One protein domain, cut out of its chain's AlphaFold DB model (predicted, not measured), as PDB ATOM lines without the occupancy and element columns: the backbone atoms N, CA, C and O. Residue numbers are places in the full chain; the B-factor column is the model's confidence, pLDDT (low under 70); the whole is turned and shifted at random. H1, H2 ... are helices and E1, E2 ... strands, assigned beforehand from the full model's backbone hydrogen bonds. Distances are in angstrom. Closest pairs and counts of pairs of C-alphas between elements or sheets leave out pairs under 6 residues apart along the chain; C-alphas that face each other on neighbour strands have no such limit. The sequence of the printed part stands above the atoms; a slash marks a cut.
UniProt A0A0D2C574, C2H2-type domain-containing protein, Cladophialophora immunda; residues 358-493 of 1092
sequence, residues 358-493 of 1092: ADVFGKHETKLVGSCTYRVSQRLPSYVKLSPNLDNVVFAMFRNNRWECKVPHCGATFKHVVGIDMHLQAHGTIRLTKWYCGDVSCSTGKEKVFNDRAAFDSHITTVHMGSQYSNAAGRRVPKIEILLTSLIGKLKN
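What this domain is: This is residues 358 to 493 of the 1092 residues of the protein "C2H2-type domain-containing protein" of Cladophialophora immunda (UniProt A0A0D2C574). The domain has two lobes: a strongly twisted sheet, E1 to E4, with H2 over one face and H1 at one end of E1, and a smaller lobe of E5, H3 and H4. The long link of residues 378 to 394 makes a wide loop between E2 and E3, and H5, about perpendicular to H2, packs on it with residues 483 to 487, closest at Ala 426 near the end of H2. The printed part has 136 residues, with five named helices and five named strands in the order H1 E1 E2 E3 E4 H2 E5 H3 H4 H5. The sheet's order is E1 E2 E3 E4, all antiparallel, and the class is mixed, helices and strands. The whole is compact, with a radius of gyration of the C-alphas of 15.9 A and spans of 44 by 36 by 27 A.

Where its parts are: The sheet holds E1, residues 364 to 369, 15.5 A long; E2, residues 372 to 377, 16.2 A; E3, residues 395 to 399, 13.2 A; and E4, residues 402 to 405, 9.6 A. E1 begins at C-alpha 364, (253.038, 287.266, 368.550). H1 is residues 358 to 361, 5.8 A, and H2 is residues 417 to 427, 15.8 A. E5 is residues 435 to 437, 7.0 A; H3 is residues 453 to 463, 15.1 A; H4 is residues 468 to 472, 6.1 A. H5, residues 480 to 492, 18.1 A, ends at C-alpha 492, (247.842, 274.596, 353.531).

How they stand to each other: E1 to E4 form a meander, each strand the antiparallel neighbour of the one before, and each successive two are a hairpin. N 367 and O 374 are 2.8 A apart, within hydrogen-bond range across E1 and E2; so are N 396 and O 375 across E2 and E3, 2.9 A, and N 404 and O 397 across E3 and E4, 2.8 A. H2 is on the sheet at a height of 7.9 A, making two layers, a helix on one face of a sheet. It is only just over E3 alone, where 4 of its C-alphas fall against 2 on E2, and on the local plane it runs only just along E3, at 29 degrees. H1 touches H2, closest at the C-alphas of Phe 361 and Asp 421, 5.8 A. H5 touches H2 with residues 483 to 487 alone, about perpendicular at 75 degrees; the C-alphas of Ala 426 and Leu 487 are closest, 5.2 A. H3 and H4 only just touch, with 3 pairs of C-alphas within 8 A, closest at Ile 460 and Asn 471, 6.3 A. E5 pairs with no named strand, but short antiparallel pairings join it to residues 449 to 450 and 474 to 475. H2 and H3 are apart. In H2, H3, H4 and H5 every O i to N i+4 pair is within hydrogen-bond range; H1 is too short for such a pair, and its one O i to N i+3 pair is within range.

The domain as a whole: The C-alphas of Ala 358 and Met 465 are the two farthest apart, at 46.5 A. The printed part has no cut. The links E2 to E3, E4 to H2 and E5 to H3 are long. The mean pLDDT of the printed part is 84.4; residues 358 to 361, 444 to 445 and 483 to 493 are under 70.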
ATOM      1  N   ALA A 358     247.019 285.401 357.532       58.69
ATOM      2  CA  ALA A 358     247.037 286.646 358.300       58.69
ATOM      3  C   ALA A 358     247.052 286.395 359.825       58.69
ATOM      4  O   ALA A 358     247.786 287.076 360.548       58.69
ATOM      5  N   ASP A 359     246.329 285.369 360.295       64.38
ATOM      6  CA  ASP A 359     246.223 284.987 361.712       64.38
ATOM      7  C   ASP A 359     247.552 284.468 362.297       64.38
ATOM      8  O   ASP A 359     247.713 284.427 363.515       64.38
ATOM      9  N   VAL A 360     248.523 284.064 361.465       60.41
ATOM     10  CA  VAL A 360     249.863 283.631 361.915       60.41
ATOM     11  C   VAL A 360     250.673 284.819 362.436       60.41
ATOM     12  O   VAL A 360     251.168 284.787 363.563       60.41
ATOM     13  N   PHE A 361     250.731 285.903 361.660       68.56
ATOM     14  CA  PHE A 361     251.415 287.149 362.032       68.56
ATOM     15  C   PHE A 361     250.720 287.900 363.185       68.56
ATOM     16  O   PHE A 361     251.262 288.860 363.724       68.56
ATOM     17  N   GLY A 362     249.501 287.491 363.551       75.00
ATOM     18  CA  GLY A 362     248.734 288.064 364.655       75.00
ATOM     19  C   GLY A 362     248.974 287.414 366.022       75.00
ATOM     20  O   GLY A 362     248.462 287.934 367.004       75.00
ATOM     21  N   LYS A 363     249.715 286.298 366.117       86.00
ATOM     22  CA  LYS A 363     249.846 285.493 367.358       86.00
ATOM     23  C   LYS A 363     251.001 285.892 368.279       86.00
ATOM     24  O   LYS A 363     251.098 285.372 369.396       86.00
ATOM     25  N   HIS A 364     251.851 286.810 367.833       91.94
ATOM     26  CA  HIS A 364     253.038 287.266 368.550       91.94
ATOM     27  C   HIS A 364     252.969 288.772 368.836       91.94
ATOM     28  O   HIS A 364     252.277 289.524 368.149       91.94
ATOM     29  N   GLU A 365     253.644 289.216 369.889       92.44
ATOM     30  CA  GLU A 365     253.704 290.615 370.312       92.44
ATOM     31  C   GLU A 365     255.098 290.990 370.808       92.44
ATOM     32  O   GLU A 365     255.881 290.137 371.236       92.44
ATOM     33  N   THR A 366     255.403 292.284 370.744       94.44
ATOM     34  CA  THR A 366     256.670 292.838 371.218       94.44
ATOM     35  C   THR A 366     256.498 293.363 372.642       94.44
ATOM     36  O   THR A 366     255.691 294.261 372.863       94.44
ATOM     37  N   LYS A 367     257.265 292.830 373.598       93.75
ATOM     38  CA  LYS A 367     257.305 293.284 374.997       93.75
ATOM     39  C   LYS A 367     258.662 293.893 375.321       93.75
ATOM     40  O   LYS A 367     259.690 293.272 375.069       93.75
ATOM     41  N   LEU A 368     258.656 295.075 375.926       92.19
ATOM     42  CA  LEU A 368     259.834 295.650 376.568       92.19
ATOM     43  C   LEU A 368     259.870 295.162 378.023       92.19
ATOM     44  O   LEU A 368     258.880 295.309 378.739       92.19
ATOM     45  N   VAL A 369     260.977 294.555 378.455       91.12
ATOM     46  CA  VAL A 369     261.194 294.131 379.849       91.12
ATOM     47  C   VAL A 369     262.604 294.544 380.261       91.12
ATOM     48  O   VAL A 369     263.597 294.027 379.744       91.12
ATOM     49  N   GLY A 370     262.686 295.520 381.169       91.31
ATOM     50  CA  GLY A 370     263.924 296.265 381.405       91.31
ATOM     51  C   GLY A 370     264.353 297.008 380.137       91.31
ATOM     52  O   GLY A 370     263.522 297.582 379.439       91.31
ATOM     53  N   SER A 371     265.643 296.951 379.809       90.88
ATOM     54  CA  SER A 371     266.211 297.495 378.567       90.88
ATOM     55  C   SER A 371     266.093 296.557 377.354       90.88
ATOM     56  O   SER A 371     266.527 296.920 376.262       90.88
ATOM     57  N   CYS A 372     265.549 295.345 377.513       93.00
ATOM     58  CA  CYS A 372     265.491 294.345 376.445       93.00
ATOM     59  C   CYS A 372     264.102 294.253 375.800       93.00
ATOM     60  O   CYS A 372     263.072 294.194 376.474       93.00
ATOM     61  N   THR A 373     264.099 294.175 374.469       95.19
ATOM     62  CA  THR A 373     262.900 294.036 373.637       95.19
ATOM     63  C   THR A 373     262.747 292.579 373.201       95.19
ATOM     64  O   THR A 373     263.648 292.018 372.582       95.19
ATOM     65  N   TYR A 374     261.604 291.964 373.491       95.62
ATOM     66  CA  TYR A 374     261.319 290.549 373.249       95.62
ATOM     67  C   TYR A 374     260.126 290.373 372.307       95.62
ATOM     68  O   TYR A 374     259.155 291.118 372.413       95.62
ATOM     69  N   ARG A 375     260.152 289.362 371.433       95.88
ATOM     70  CA  ARG A 375     258.995 288.898 370.652       95.88
ATOM     71  C   ARG A 375     258.495 287.594 371.262       95.88
ATOM     72  O   ARG A 375     259.222 286.604 371.280       95.88
ATOM     73  N   VAL A 376     257.274 287.598 371.787       94.75
ATOM     74  CA  VAL A 376     256.660 286.456 372.489       94.75
ATOM     75  C   VAL A 376     255.303 286.124 371.893       94.75
ATOM     76  O   VAL A 376     254.698 286.966 371.235       94.75
ATOM     77  N   SER A 377     254.771 284.928 372.152       92.81
ATOM     78  CA  SER A 377     253.352 284.680 371.877       92.81
ATOM     79  C   SER A 377     252.470 285.551 372.779       92.81
ATOM     80  O   SER A 377     252.722 285.653 373.980       92.81
ATOM     81  N   GLN A 378     251.392 286.111 372.225       88.56
ATOM     82  CA  GLN A 378     250.376 286.860 372.985       88.56
ATOM     83  C   GLN A 378     249.674 286.005 374.050       88.56
ATOM     84  O   GLN A 378     249.147 286.520 375.031       88.56
ATOM     85  N   ARG A 379     249.697 284.676 373.882       89.56
ATOM     86  CA  ARG A 379     249.182 283.701 374.853       89.56
ATOM     87  C   ARG A 379     250.179 283.378 375.986       89.56
ATOM     88  O   ARG A 379     249.864 282.544 376.830       89.56
ATOM     89  N   LEU A 380     251.376 283.981 376.023       87.94
ATOM     90  CA  LEU A 380     252.341 283.774 377.111       87.94
ATOM     91  C   LEU A 380     251.836 284.445 378.409       87.94
ATOM     92  O   LEU A 380     251.705 285.672 378.424       87.94
ATOM     93  N   PRO A 381     251.584 283.694 379.504       87.94
ATOM     94  CA  PRO A 381     251.025 284.265 380.729       87.94
ATOM     95  C   PRO A 381     251.927 285.334 381.351       87.94
ATOM     96  O   PRO A 381     253.136 285.143 381.468       87.94
ATOM     97  N   SER A 382     251.332 286.432 381.819       82.31
ATOM     98  CA  SER A 382     252.040 287.607 382.355       82.31
ATOM     99  C   SER A 382     252.905 287.334 383.593       82.31
ATOM    100  O   SER A 382     253.838 288.087 383.853       82.31
ATOM    101  N   TYR A 383     252.644 286.250 384.332       82.88
ATOM    102  CA  TYR A 383     253.482 285.824 385.458       82.88
ATOM    103  C   TYR A 383     254.830 285.213 385.024       82.88
ATOM    104  O   TYR A 383     255.731 285.064 385.853       82.88
ATOM    105  N   VAL A 384     254.993 284.845 383.746       85.44
ATOM    106  CA  VAL A 384     256.261 284.333 383.213       85.44
ATOM    107  C   VAL A 384     257.217 285.509 383.014       85.44
ATOM    108  O   VAL A 384     257.210 286.167 381.974       85.44
ATOM    109  N   LYS A 385     258.048 285.774 384.030       87.94
ATOM    110  CA  LYS A 385     259.137 286.756 383.946       87.94
ATOM    111  C   LYS A 385     260.063 286.390 382.784       87.94
ATOM    112  O   LYS A 385     260.653 285.314 382.786       87.94
ATOM    113  N   LEU A 386     260.194 287.290 381.812       87.75
ATOM    114  CA  LEU A 386     261.155 287.148 380.722       87.75
ATOM    115  C   LEU A 386     262.559 287.506 381.217       87.75
ATOM    116  O   LEU A 386     262.768 288.561 381.811       87.75
ATOM    117  N   SER A 387     263.518 286.632 380.937       86.38
ATOM    118  CA  SER A 387     264.953 286.864 381.075       86.38
ATOM    119  C   SER A 387     265.670 286.158 379.915       86.38
ATOM    120  O   SER A 387     265.053 285.325 379.241       86.38
ATOM    121  N   PRO A 388     266.957 286.451 379.660       79.75
ATOM    122  CA  PRO A 388     267.715 285.780 378.605       79.75
ATOM    123  C   PRO A 388     267.863 284.257 378.791       79.75
ATOM    124  O   PRO A 388     268.156 283.576 377.813       79.75
ATOM    125  N   ASN A 389     267.623 283.733 380.002       80.94
ATOM    126  CA  ASN A 389     267.924 282.356 380.411       80.94
ATOM    127  C   ASN A 389     266.636 281.536 380.687       80.94
ATOM    128  O   ASN A 389     266.549 280.834 381.695       80.94
ATOM    129  N   LEU A 390     265.585 281.670 379.859       83.00
ATOM    130  CA  LEU A 390     264.376 280.824 379.940       83.00
ATOM    131  C   LEU A 390     264.353 279.745 378.847       83.00
ATOM    132  O   LEU A 390     263.638 279.858 377.852       83.00
ATOM    133  N   ASP A 391     265.029 278.630 379.106       79.94
ATOM    134  CA  ASP A 391     265.191 277.505 378.163       79.94
ATOM    135  C   ASP A 391     263.881 276.769 377.808       79.94
ATOM    136  O   ASP A 391     263.845 275.895 376.941       79.94
ATOM    137  N   ASN A 392     262.788 277.086 378.507       85.56
ATOM    138  CA  ASN A 392     261.503 276.389 378.422       85.56
ATOM    139  C   ASN A 392     260.403 277.198 377.700       85.56
ATOM    140  O   ASN A 392     259.249 276.762 377.691       85.56
ATOM    141  N   VAL A 393     260.710 278.363 377.115       89.94
ATOM    142  CA  VAL A 393     259.726 279.273 376.488       89.94
ATOM    143  C   VAL A 393     260.105 279.586 375.039       89.94
ATOM    144  O   VAL A 393     261.269 279.822 374.732       89.94
ATOM    145  N   VAL A 394     259.118 279.633 374.141       92.94
ATOM    146  CA  VAL A 394     259.317 280.053 372.744       92.94
ATOM    147  C   VAL A 394     259.222 281.575 372.640       92.94
ATOM    148  O   VAL A 394     258.138 282.156 372.736       92.94
ATOM    149  N   PHE A 395     260.371 282.224 372.449       94.81
ATOM    150  CA  PHE A 395     260.482 283.666 372.237       94.81
ATOM    151  C   PHE A 395     261.718 284.040 371.407       94.81
ATOM    152  O   PHE A 395     262.617 283.228 371.182       94.81
ATOM    153  N   ALA A 396     261.770 285.298 370.979       95.94
ATOM    154  CA  ALA A 396     262.954 285.937 370.417       95.94
ATOM    155  C   ALA A 396     263.281 287.239 371.161       95.94
ATOM    156  O   ALA A 396     262.432 287.797 371.856       95.94
ATOM    157  N   MET A 397     264.499 287.746 370.999       96.31
ATOM    158  CA  MET A 397     264.958 289.015 371.571       96.31
ATOM    159  C   MET A 397     265.581 289.882 370.475       96.31
ATOM    160  O   MET A 397     266.314 289.375 369.631       96.31
ATOM    161  N   PHE A 398     265.285 291.179 370.470       96.06
ATOM    162  CA  PHE A 398     265.872 292.130 369.530       96.06
ATOM    163  C   PHE A 398     267.230 292.608 370.048       96.06
ATOM    164  O   PHE A 398     267.310 293.206 371.123       96.06
ATOM    165  N   ARG A 399     268.293 292.344 369.288       93.44
ATOM    166  CA  ARG A 399     269.667 292.808 369.535       93.44
ATOM    167  C   ARG A 399     270.334 293.100 368.196       93.44
ATOM    168  O   ARG A 399     269.993 292.484 367.193       93.44
ATOM    169  N   ASN A 400     271.272 294.047 368.161       93.19
ATOM    170  CA  ASN A 400     272.090 294.338 366.971       93.19
ATOM    171  C   ASN A 400     271.260 294.546 365.678       93.19
ATOM    172  O   ASN A 400     271.629 294.088 364.597       93.19
ATOM    173  N   ASN A 401     270.102 295.210 365.809       91.94
ATOM    174  CA  ASN A 401     269.091 295.416 364.761       91.94
ATOM    175  C   ASN A 401     268.537 294.130 364.102       91.94
ATOM    176  O   ASN A 401     268.126 294.149 362.941       91.94
ATOM    177  N   ARG A 402     268.502 293.006 364.832       94.62
ATOM    178  CA  ARG A 402     267.917 291.725 364.403       94.62
ATOM    179  C   ARG A 402     267.117 291.074 365.532       94.62
ATOM    180  O   ARG A 402     267.396 291.261 366.711       94.62
ATOM    181  N   TRP A 403     266.133 290.262 365.164       95.69
ATOM    182  CA  TRP A 403     265.411 289.376 366.075       95.69
ATOM    183  C   TRP A 403     266.132 288.038 366.183       95.69
ATOM    184  O   TRP A 403     266.150 287.279 365.219       95.69
ATOM    185  N   GLU A 404     266.703 287.748 367.347       94.81
ATOM    186  CA  GLU A 404     267.389 286.496 367.666       94.81
ATOM    187  C   GLU A 404     266.417 285.526 368.350       94.81
ATOM    188  O   GLU A 404     265.943 285.803 369.454       94.81
ATOM    189  N   CYS A 405     266.128 284.377 367.737       94.88
ATOM    190  CA  CYS A 405     265.334 283.322 368.364       94.88
ATOM    191  C   CYS A 405     266.075 282.746 369.586       94.88
ATOM    192  O   CYS A 405     267.237 282.350 369.478       94.88
ATOM    193  N   LYS A 406     265.412 282.701 370.751       93.62
ATOM    194  CA  LYS A 406     265.976 282.215 372.029       93.62
ATOM    195  C   LYS A 406     265.441 280.850 372.464       93.62
ATOM    196  O   LYS A 406     265.705 280.398 373.571       93.62
ATOM    197  N   VAL A 407     264.772 280.151 371.550       88.50
ATOM    198  CA  VAL A 407     264.583 278.698 371.627       88.50
ATOM    199  C   VAL A 407     265.966 278.014 371.650       88.50
ATOM    200  O   VAL A 407     266.762 278.271 370.738       88.50
ATOM    201  N   PRO A 408     266.269 277.141 372.633       83.38
ATOM    202  CA  PRO A 408     267.550 276.438 372.705       83.38
ATOM    203  C   PRO A 408     267.902 275.693 371.414       83.38
ATOM    204  O   PRO A 408     267.038 275.083 370.780       83.38
ATOM    205  N   HIS A 409     269.180 275.744 371.034       79.56
ATOM    206  CA  HIS A 409     269.749 275.175 369.798       79.56
ATOM    207  C   HIS A 409     269.152 275.712 368.481       79.56
ATOM    208  O   HIS A 409     269.482 275.196 367.418       79.56
ATOM    209  N   CYS A 410     268.287 276.734 368.513       85.06
ATOM    210  CA  CYS A 410     267.668 277.263 367.299       85.06
ATOM    211  C   CYS A 410     268.465 278.411 366.664       85.06
ATOM    212  O   CYS A 410     268.688 278.392 365.457       85.06
ATOM    213  N   GLY A 411     268.870 279.417 367.449       82.88
ATOM    214  CA  GLY A 411     269.797 280.493 367.049       82.88
ATOM    215  C   GLY A 411     269.368 281.432 365.905       82.88
ATOM    216  O   GLY A 411     270.026 282.445 365.684       82.88
ATOM    217  N   ALA A 412     268.284 281.133 365.184       86.69
ATOM    218  CA  ALA A 412     267.892 281.820 363.956       86.69
ATOM    219  C   ALA A 412     267.704 283.336 364.153       86.69
ATOM    220  O   ALA A 412     267.018 283.765 365.086       86.69
ATOM    221  N   THR A 413     268.279 284.144 363.252       91.31
ATOM    222  CA  THR A 413     268.186 285.614 363.302       91.31
ATOM    223  C   THR A 413     267.451 286.188 362.093       91.31
ATOM    224  O   THR A 413     267.658 285.743 360.965       91.31
ATOM    225  N   PHE A 414     266.603 287.195 362.315       91.94
ATOM    226  CA  PHE A 414     265.782 287.818 361.269       91.94
ATOM    227  C   PHE A 414     265.876 289.346 361.321       91.94
ATOM    228  O   PHE A 414     265.775 289.943 362.391       91.94
ATOM    229  N   LYS A 415     266.013 290.001 360.161       88.50
ATOM    230  CA  LYS A 415     266.014 291.476 360.048       88.50
ATOM    231  C   LYS A 415     264.632 292.110 360.316       88.50
ATOM    232  O   LYS A 415     264.565 293.279 360.671       88.50
ATOM    233  N   HIS A 416     263.546 291.345 360.160       89.06
ATOM    234  CA  HIS A 416     262.156 291.832 360.178       89.06
ATOM    235  C   HIS A 416     261.268 290.986 361.104       89.06
ATOM    236  O   HIS A 416     261.469 289.772 361.217       89.06
ATOM    237  N   VAL A 417     260.260 291.608 361.720       89.00
ATOM    238  CA  VAL A 417     259.298 290.976 362.643       89.00
ATOM    239  C   VAL A 417     258.508 289.867 361.938       89.00
ATOM    240  O   VAL A 417     258.314 288.782 362.478       89.00
ATOM    241  N   VAL A 418     258.116 290.111 360.685       86.88
ATOM    242  CA  VAL A 418     257.345 289.185 359.832       86.88
ATOM    243  C   VAL A 418     258.023 287.813 359.699       86.88
ATOM    244  O   VAL A 418     257.348 286.787 359.763       86.88
ATOM    245  N   GLY A 419     259.355 287.785 359.559       87.25
ATOM    246  CA  GLY A 419     260.125 286.543 359.438       87.25
ATOM    247  C   GLY A 419     260.202 285.765 360.753       87.25
ATOM    248  O   GLY A 419     259.932 284.561 360.778       87.25
ATOM    249  N   ILE A 420     260.500 286.454 361.863       92.56
ATOM    250  CA  ILE A 420     260.560 285.804 363.179       92.56
ATOM    251  C   ILE A 420     259.176 285.324 363.645       92.56
ATOM    252  O   ILE A 420     259.090 284.259 364.246       92.56
ATOM    253  N   ASP A 421     258.079 286.008 363.310       89.69
ATOM    254  CA  ASP A 421     256.722 285.572 363.676       89.69
ATOM    255  C   ASP A 421     256.317 284.248 363.008       89.69
ATOM    256  O   ASP A 421     255.736 283.376 363.662       89.69
ATOM    257  N   MET A 422     256.652 284.056 361.725       86.69
ATOM    258  CA  MET A 422     256.449 282.769 361.039       86.69
ATOM    259  C   MET A 422     257.305 281.665 361.665       86.69
ATOM    260  O   MET A 422     256.832 280.545 361.861       86.69
ATOM    261  N   HIS A 423     258.549 281.993 362.015       87.75
ATOM    262  CA  HIS A 423     259.484 281.073 362.649       87.75
ATOM    263  C   HIS A 423     259.031 280.651 364.062       87.75
ATOM    264  O   HIS A 423     259.008 279.460 364.370       87.75
ATOM    265  N   LEU A 424     258.576 281.586 364.903       89.50
ATOM    266  CA  LEU A 424     258.017 281.282 366.226       89.50
ATOM    267  C   LEU A 424     256.725 280.444 366.113       89.50
ATOM    268  O   LEU A 424     256.541 279.491 366.870       89.50
ATOM    269  N   GLN A 425     255.877 280.694 365.105       85.25
ATOM    270  CA  GLN A 425     254.698 279.852 364.842       85.25
ATOM    271  C   GLN A 425     255.055 278.440 364.323       85.25
ATOM    272  O   GLN A 425     254.263 277.501 364.500       85.25
ATOM    273  N   ALA A 426     256.226 278.248 363.704       82.81
ATOM    274  CA  ALA A 426     256.695 276.931 363.268       82.81
ATOM    275  C   ALA A 426     256.921 276.002 364.474       82.81
ATOM    276  O   ALA A 426     256.347 274.909 364.487       82.81
ATOM    277  N   HIS A 427     257.608 276.488 365.521       83.69
ATOM    278  CA  HIS A 427     257.815 275.787 366.808       83.69
ATOM    279  C   HIS A 427     256.505 275.365 367.494       83.69
ATOM    280  O   HIS A 427     256.471 274.385 368.236       83.69
ATOM    281  N   GLY A 428     255.400 276.064 367.208       76.56
ATOM    282  CA  GLY A 428     254.034 275.561 367.400       76.56
ATOM    283  C   GLY A 428     253.557 275.389 368.844       76.56
ATOM    284  O   GLY A 428     252.437 274.936 369.047       76.56
ATOM    285  N   THR A 429     254.371 275.750 369.834       79.88
ATOM    286  CA  THR A 429     254.053 275.699 371.266       79.88
ATOM    287  C   THR A 429     254.587 276.954 371.954       79.88
ATOM    288  O   THR A 429     255.508 277.591 371.456       79.88
ATOM    289  N   ILE A 430     253.996 277.347 373.087       83.38
ATOM    290  CA  ILE A 430     254.428 278.533 373.857       83.38
ATOM    291  C   ILE A 430     255.503 278.146 374.882       83.38
ATOM    292  O   ILE A 430     256.448 278.896 375.127       83.38
ATOM    293  N   ARG A 431     255.352 276.958 375.478       84.94
ATOM    294  CA  ARG A 431     256.345 276.320 376.341       84.94
ATOM    295  C   ARG A 431     256.882 275.078 375.652       84.94
ATOM    296  O   ARG A 431     256.103 274.250 375.185       84.94
ATOM    297  N   LEU A 432     258.199 274.937 375.662       84.94
ATOM    298  CA  LEU A 432     258.908 273.771 375.155       84.94
ATOM    299  C   LEU A 432     258.800 272.642 376.184       84.94
ATOM    300  O   LEU A 432     259.731 272.390 376.937       84.94
ATOM    301  N   THR A 433     257.650 271.977 376.283       84.44
ATOM    302  CA  THR A 433     257.471 270.888 377.263       84.44
ATOM    303  C   THR A 433     258.235 269.620 376.893       84.44
ATOM    304  O   THR A 433     258.519 268.809 377.764       84.44
ATOM    305  N   LYS A 434     258.596 269.451 375.618       89.69
ATOM    306  CA  LYS A 434     259.119 268.197 375.066       89.69
ATOM    307  C   LYS A 434     260.631 268.212 374.837       89.69
ATOM    308  O   LYS A 434     261.262 269.269 374.766       89.69
ATOM    309  N   TRP A 435     261.179 267.007 374.707       90.62
ATOM    310  CA  TRP A 435     262.560 266.723 374.322       90.62
ATOM    311  C   TRP A 435     262.596 265.781 373.114       90.62
ATOM    312  O   TRP A 435     261.700 264.956 372.924       90.62
ATOM    313  N   TYR A 436     263.642 265.913 372.304       90.44
ATOM    314  CA  TYR A 436     263.840 265.227 371.030       90.44
ATOM    315  C   TYR A 436     265.284 264.728 370.958       90.44
ATOM    316  O   TYR A 436     266.218 265.489 371.215       90.44
ATOM    317  N   CYS A 437     265.490 263.469 370.570       90.62
ATOM    318  CA  CYS A 437     266.841 262.956 370.342       90.62
ATOM    319  C   CYS A 437     267.416 263.538 369.038       90.62
ATOM    320  O   CYS A 437     266.792 263.432 367.981       90.62
ATOM    321  N   GLY A 438     268.569 264.212 369.097       83.94
ATOM    322  CA  GLY A 438     269.307 264.688 367.918       83.94
ATOM    323  C   GLY A 438     270.066 263.602 367.176       83.94
ATOM    324  O   GLY A 438     270.250 263.729 365.966       83.94
ATOM    325  N   ASP A 439     270.437 262.542 367.892       87.00
ATOM    326  CA  ASP A 439     271.270 261.460 367.393       87.00
ATOM    327  C   ASP A 439     270.695 260.820 366.118       87.00
ATOM    328  O   ASP A 439     269.509 260.471 366.034       87.00
ATOM    329  N   VAL A 440     271.552 260.677 365.106       80.25
ATOM    330  CA  VAL A 440     271.187 260.132 363.795       80.25
ATOM    331  C   VAL A 440     270.706 258.684 363.890       80.25
ATOM    332  O   VAL A 440     269.739 258.332 363.206       80.25
ATOM    333  N   SER A 441     271.270 257.883 364.802       83.62
ATOM    334  CA  SER A 441     270.904 256.475 365.015       83.62
ATOM    335  C   SER A 441     269.439 256.292 365.436       83.62
ATOM    336  O   SER A 441     268.815 255.278 365.126       83.62
ATOM    337  N   CYS A 442     268.836 257.295 366.086       80.50
ATOM    338  CA  CYS A 442     267.442 257.241 366.520       80.50
ATOM    339  C   CYS A 442     266.423 257.745 365.488       80.50
ATOM    340  O   CYS A 442     265.225 257.766 365.784       80.50
ATOM    341  N   SER A 443     266.853 258.128 364.282       70.56
ATOM    342  CA  SER A 443     265.980 258.732 363.267       70.56
ATOM    343  C   SER A 443     265.375 257.722 362.276       70.56
ATOM    344  O   SER A 443     265.580 257.796 361.069       70.56
ATOM    345  N   THR A 444     264.538 256.804 362.777       61.09
ATOM    346  CA  THR A 444     263.819 255.784 361.977       61.09
ATOM    347  C   THR A 444     262.646 256.370 361.162       61.09
ATOM    348  O   THR A 444     261.495 255.950 361.299       61.09
ATOM    349  N   GLY A 445     262.893 257.424 360.377       63.88
ATOM    350  CA  GLY A 445     261.889 258.148 359.578       63.88
ATOM    351  C   GLY A 445     260.868 258.979 360.374       63.88
ATOM    352  O   GLY A 445     260.051 259.681 359.782       63.88
ATOM    353  N   LYS A 446     260.902 258.921 361.712       70.50
ATOM    354  CA  LYS A 446     260.119 259.743 362.648       70.50
ATOM    355  C   LYS A 446     260.990 260.047 363.866       70.50
ATOM    356  O   LYS A 446     261.698 259.162 364.336       70.50
ATOM    357  N   GLU A 447     260.936 261.270 364.389       78.88
ATOM    358  CA  GLU A 447     261.641 261.602 365.633       78.88
ATOM    359  C   GLU A 447     260.959 260.964 366.850       78.88
ATOM    360  O   GLU A 447     259.734 261.009 366.982       78.88
ATOM    361  N   LYS A 448     261.765 260.418 367.767       86.00
ATOM    362  CA  LYS A 448     261.315 260.049 369.115       86.00
ATOM    363  C   LYS A 448     261.147 261.317 369.956       86.00
ATOM    364  O   LYS A 448     262.006 262.199 369.924       86.00
ATOM    365  N   VAL A 449     260.042 261.391 370.695       89.00
ATOM    366  CA  VAL A 449     259.623 262.579 371.453       89.00
ATOM    367  C   VAL A 449     259.315 262.189 372.893       89.00
ATOM    368  O   VAL A 449     258.529 261.273 373.130       89.00
ATOM    369  N   PHE A 450     259.899 262.916 373.839       91.44
ATOM    370  CA  PHE A 450     259.801 262.679 375.280       91.44
ATOM    371  C   PHE A 450     259.084 263.860 375.944       91.44
ATOM    372  O   PHE A 450     259.217 264.999 375.492       91.44
ATOM    373  N   ASN A 451     258.285 263.601 376.983       89.31
ATOM    374  CA  ASN A 451     257.416 264.615 377.607       89.31
ATOM    375  C   ASN A 451     258.097 265.429 378.720       89.31
ATOM    376  O   ASN A 451     257.510 266.390 379.209       89.31
ATOM    377  N   ASP A 452     259.308 265.044 379.110       88.38
ATOM    378  CA  ASP A 452     260.112 265.645 380.168       88.38
ATOM    379  C   ASP A 452     261.594 265.270 379.963       88.38
ATOM    380  O   ASP A 452     261.939 264.546 379.020       88.38
ATOM    381  N   ARG A 453     262.483 265.802 380.813       90.44
ATOM    382  CA  ARG A 453     263.933 265.580 380.700       90.44
ATOM    383  C   ARG A 453     264.363 264.201 381.210       90.44
ATOM    384  O   ARG A 453     265.233 263.603 380.593       90.44
ATOM    385  N   ALA A 454     263.734 263.658 382.253       92.75
ATOM    386  CA  ALA A 454     264.118 262.365 382.825       92.75
ATOM    387  C   ALA A 454     263.814 261.200 381.867       92.75
ATOM    388  O   ALA A 454     264.622 260.285 381.721       92.75
ATOM    389  N   ALA A 455     262.693 261.266 381.141       93.62
ATOM    390  CA  ALA A 455     262.369 260.334 380.065       93.62
ATOM    391  C   ALA A 455     263.349 260.432 378.877       93.62
ATOM    392  O   ALA A 455     263.611 259.426 378.216       93.62
ATOM    393  N   PHE A 456     263.905 261.620 378.612       94.00
ATOM    394  CA  PHE A 456     264.966 261.804 377.619       94.00
ATOM    395  C   PHE A 456     266.315 261.255 378.107       94.00
ATOM    396  O   PHE A 456     266.938 260.489 377.379       94.00
ATOM    397  N   ASP A 457     266.746 261.575 379.329       92.75
ATOM    398  CA  ASP A 457     268.005 261.066 379.893       92.75
ATOM    399  C   ASP A 457     267.987 259.541 379.994       92.75
ATOM    400  O   ASP A 457     268.901 258.888 379.504       92.75
ATOM    401  N   SER A 458     266.892 258.961 380.496       94.81
ATOM    402  CA  SER A 458     266.666 257.510 380.499       94.81
ATOM    403  C   SER A 458     266.800 256.900 379.097       94.81
ATOM    404  O   SER A 458     267.422 255.850 378.930       94.81
ATOM    405  N   HIS A 459     266.303 257.578 378.057       94.31
ATOM    406  CA  HIS A 459     266.491 257.152 376.670       94.31
ATOM    407  C   HIS A 459     267.957 257.242 376.202       94.31
ATOM    408  O   HIS A 459     268.420 256.323 375.521       94.31
ATOM    409  N   ILE A 460     268.698 258.292 376.565       94.31
ATOM    410  CA  ILE A 460     270.131 258.405 376.252       94.31
ATOM    411  C   ILE A 460     270.938 257.323 376.980       94.31
ATOM    412  O   ILE A 460     271.724 256.628 376.340       94.31
ATOM    413  N   THR A 461     270.690 257.091 378.269       93.62
ATOM    414  CA  THR A 461     271.331 256.018 379.045       93.62
ATOM    415  C   THR A 461     271.049 254.631 378.459       93.62
ATOM    416  O   THR A 461     271.969 253.835 378.316       93.62
ATOM    417  N   THR A 462     269.798 254.332 378.084       93.94
ATOM    418  CA  THR A 462     269.394 252.973 377.659       93.94
ATOM    419  C   THR A 462     269.617 252.654 376.182       93.94
ATOM    420  O   THR A 462     269.817 251.488 375.851       93.94
ATOM    421  N   VAL A 463     269.561 253.641 375.280       92.19
ATOM    422  CA  VAL A 463     269.656 253.414 373.820       92.19
ATOM    423  C   VAL A 463     270.957 253.947 373.225       92.19
ATOM    424  O   VAL A 463     271.421 253.411 372.226       92.19
ATOM    425  N   HIS A 464     271.562 254.958 373.850       89.19
ATOM    426  CA  HIS A 464     272.823 255.573 373.414       89.19
ATOM    427  C   HIS A 464     273.948 255.360 374.439       89.19
ATOM    428  O   HIS A 464     274.932 256.092 374.444       89.19
ATOM    429  N   MET A 465     273.777 254.386 375.344       91.19
ATOM    430  CA  MET A 465     274.736 253.988 376.388       91.19
ATOM    431  C   MET A 465     275.247 255.145 377.271       91.19
ATOM    432  O   MET A 465     276.348 255.091 377.806       91.19
ATOM    433  N   GLY A 466     274.458 256.214 377.426       88.06
ATOM    434  CA  GLY A 466     274.846 257.402 378.199       88.06
ATOM    435  C   GLY A 466     275.769 258.383 377.464       88.06
ATOM    436  O   GLY A 466     276.192 259.361 378.074       88.06
ATOM    437  N   SER A 467     276.044 258.154 376.173       89.69
ATOM    438  CA  SER A 467     276.901 258.972 375.302       89.69
ATOM    439  C   SER A 467     276.748 260.478 375.535       89.69
ATOM    440  O   SER A 467     275.665 261.048 375.361       89.69
ATOM    441  N   GLN A 468     277.862 261.141 375.873       84.94
ATOM    442  CA  GLN A 468     277.904 262.594 376.065       84.94
ATOM    443  C   GLN A 468     277.503 263.343 374.784       84.94
ATOM    444  O   GLN A 468     276.776 264.334 374.861       84.94
ATOM    445  N   TYR A 469     277.886 262.830 373.608       85.44
ATOM    446  CA  TYR A 469     277.456 263.364 372.313       85.44
ATOM    447  C   TYR A 469     275.931 263.302 372.158       85.44
ATOM    448  O   TYR A 469     275.290 264.311 371.869       85.44
ATOM    449  N   SER A 470     275.325 262.139 372.407       84.06
ATOM    450  CA  SER A 470     273.882 261.931 372.231       84.06
ATOM    451  C   SER A 470     273.060 262.704 373.279       84.06
ATOM    452  O   SER A 470     271.932 263.121 373.003       84.06
ATOM    453  N   ASN A 471     273.650 262.960 374.454       83.56
ATOM    454  CA  ASN A 471     273.128 263.848 375.494       83.56
ATOM    455  C   ASN A 471     273.163 265.328 375.056       83.56
ATOM    456  O   ASN A 471     272.131 266.004 375.079       83.56
ATOM    457  N   ALA A 472     274.312 265.810 374.566       81.94
ATOM    458  CA  ALA A 472     274.487 267.162 374.026       81.94
ATOM    459  C   ALA A 472     273.637 267.417 372.762       81.94
ATOM    460  O   ALA A 472     273.164 268.532 372.537       81.94
ATOM    461  N   ALA A 473     273.363 266.372 371.978       81.88
ATOM    462  CA  ALA A 473     272.425 266.381 370.857       81.88
ATOM    463  C   ALA A 473     270.937 266.390 371.291       81.88
ATOM    464  O   ALA A 473     270.041 266.373 370.440       81.88
ATOM    465  N   GLY A 474     270.633 266.409 372.592       85.25
ATOM    466  CA  GLY A 474     269.278 266.521 373.127       85.25
ATOM    467  C   GLY A 474     268.643 267.882 372.850       85.25
ATOM    468  O   GLY A 474     269.049 268.894 373.410       85.25
ATOM    469  N   ARG A 475     267.597 267.918 372.017       84.25
ATOM    470  CA  ARG A 475     266.949 269.164 371.568       84.25
ATOM    471  C   ARG A 475     265.596 269.382 372.234       84.25
ATOM    472  O   ARG A 475     264.865 268.438 372.523       84.25
ATOM    473  N   ARG A 476     265.206 270.651 372.390       84.56
ATOM    474  CA  ARG A 476     263.856 271.062 372.840       84.56
ATOM    475  C   ARG A 476     262.837 271.210 371.709       84.56
ATOM    476  O   ARG A 476     261.658 271.422 371.978       84.56
ATOM    477  N   VAL A 477     263.284 271.104 370.458       80.94
ATOM    478  CA  VAL A 477     262.460 271.285 369.256       80.94
ATOM    479  C   VAL A 477     262.725 270.200 368.203       80.94
ATOM    480  O   VAL A 477     263.831 269.648 368.176       80.94
ATOM    481  N   PRO A 478     261.736 269.910 367.332       77.25
ATOM    482  CA  PRO A 478     261.891 268.982 366.216       77.25
ATOM    483  C   PRO A 478     263.024 269.349 365.252       77.25
ATOM    484  O   PRO A 478     263.515 270.480 365.233       77.25
ATOM    485  N   LYS A 479     263.396 268.395 364.395       77.56
ATOM    486  CA  LYS A 479     264.283 268.620 363.241       77.56
ATOM    487  C   LYS A 479     263.698 269.689 362.303       77.56
ATOM    488  O   LYS A 479     262.476 269.843 362.202       77.56
ATOM    489  N   ILE A 480     264.560 270.457 361.634       71.12
ATOM    490  CA  ILE A 480     264.146 271.635 360.848       71.12
ATOM    491  C   ILE A 480     263.201 271.257 359.700       71.12
ATOM    492  O   ILE A 480     262.243 271.972 359.422       71.12
ATOM    493  N   GLU A 481     263.379 270.076 359.120       72.38
ATOM    494  CA  GLU A 481     262.533 269.479 358.087       72.38
ATOM    495  C   GLU A 481     261.102 269.232 358.600       72.38
ATOM    496  O   GLU A 481     260.126 269.418 357.869       72.38
ATOM    497  N   ILE A 482     260.955 268.869 359.879       70.69
ATOM    498  CA  ILE A 482     259.660 268.649 360.540       70.69
ATOM    499  C   ILE A 482     259.011 269.986 360.917       70.69
ATOM    500  O   ILE A 482     257.799 270.137 360.749       70.69
ATOM    501  N   LEU A 483     259.792 270.986 361.343       65.50
ATOM    502  CA  LEU A 483     259.304 272.358 361.544       65.50
ATOM    503  C   LEU A 483     258.805 272.978 360.226       65.50
ATOM    504  O   LEU A 483     257.703 273.529 360.189       65.50
ATOM    505  N   LEU A 484     259.558 272.819 359.133       64.31
ATOM    506  CA  LEU A 484     259.172 273.243 357.782       64.31
ATOM    507  C   LEU A 484     257.925 272.497 357.293       64.31
ATOM    508  O   LEU A 484     256.976 273.129 356.831       64.31
ATOM    509  N   THR A 485     257.862 271.174 357.463       67.44
ATOM    510  CA  THR A 485     256.676 270.375 357.107       67.44
ATOM    511  C   THR A 485     255.448 270.792 357.925       67.44
ATOM    512  O   THR A 485     254.351 270.904 357.376       67.44
ATOM    513  N   SER A 486     255.619 271.098 359.216       65.31
ATOM    514  CA  SER A 486     254.559 271.635 360.078       65.31
ATOM    515  C   SER A 486     254.080 273.007 359.598       65.31
ATOM    516  O   SER A 486     252.874 273.226 359.490       65.31
ATOM    517  N   LEU A 487     254.999 273.916 359.258       63.59
ATOM    518  CA  LEU A 487     254.682 275.247 358.734       63.59
ATOM    519  C   LEU A 487     253.943 275.160 357.389       63.59
ATOM    520  O   LEU A 487     252.887 275.768 357.232       63.59
ATOM    521  N   ILE A 488     254.423 274.335 356.455       67.12
ATOM    522  CA  ILE A 488     253.770 274.074 355.164       67.12
ATOM    523  C   ILE A 488     252.376 273.452 355.364       67.12
ATOM    524  O   ILE A 488     251.448 273.796 354.635       67.12
ATOM    525  N   GLY A 489     252.200 272.576 356.358       65.12
ATOM    526  CA  GLY A 489     250.895 272.030 356.741       65.12
ATOM    527  C   GLY A 489     249.933 273.104 357.259       65.12
ATOM    528  O   GLY A 489     248.828 273.238 356.735       65.12
ATOM    529  N   LYS A 490     250.382 273.921 358.223       63.03
ATOM    530  CA  LYS A 490     249.633 275.057 358.798       63.03
ATOM    531  C   LYS A 490     249.202 276.068 357.726       63.03
ATOM    532  O   LYS A 490     248.072 276.545 357.757       63.03
ATOM    533  N   LEU A 491     250.076 276.347 356.755       58.50
ATOM    534  CA  LEU A 491     249.804 277.236 355.618       58.50
ATOM    535  C   LEU A 491     248.865 276.620 354.561       58.50
ATOM    536  O   LEU A 491     248.278 277.364 353.782       58.50
ATOM    537  N   LYS A 492     248.700 275.290 354.515       57.16
ATOM    538  CA  LYS A 492     247.842 274.596 353.531       57.16
ATOM    539  C   LYS A 492     246.474 274.168 354.071       57.16
ATOM    540  O   LYS A 492     245.553 274.022 353.277       57.16
ATOM    541  N   ASN A 493     246.322 273.948 355.379       53.78
ATOM    542  CA  ASN A 493     245.043 273.578 356.006       53.78
ATOM    543  C   ASN A 493     244.912 274.170 357.428       53.78
ATOM    544  O   ASN A 493     245.225 273.499 358.412       53.78
TER     545      ASN A 493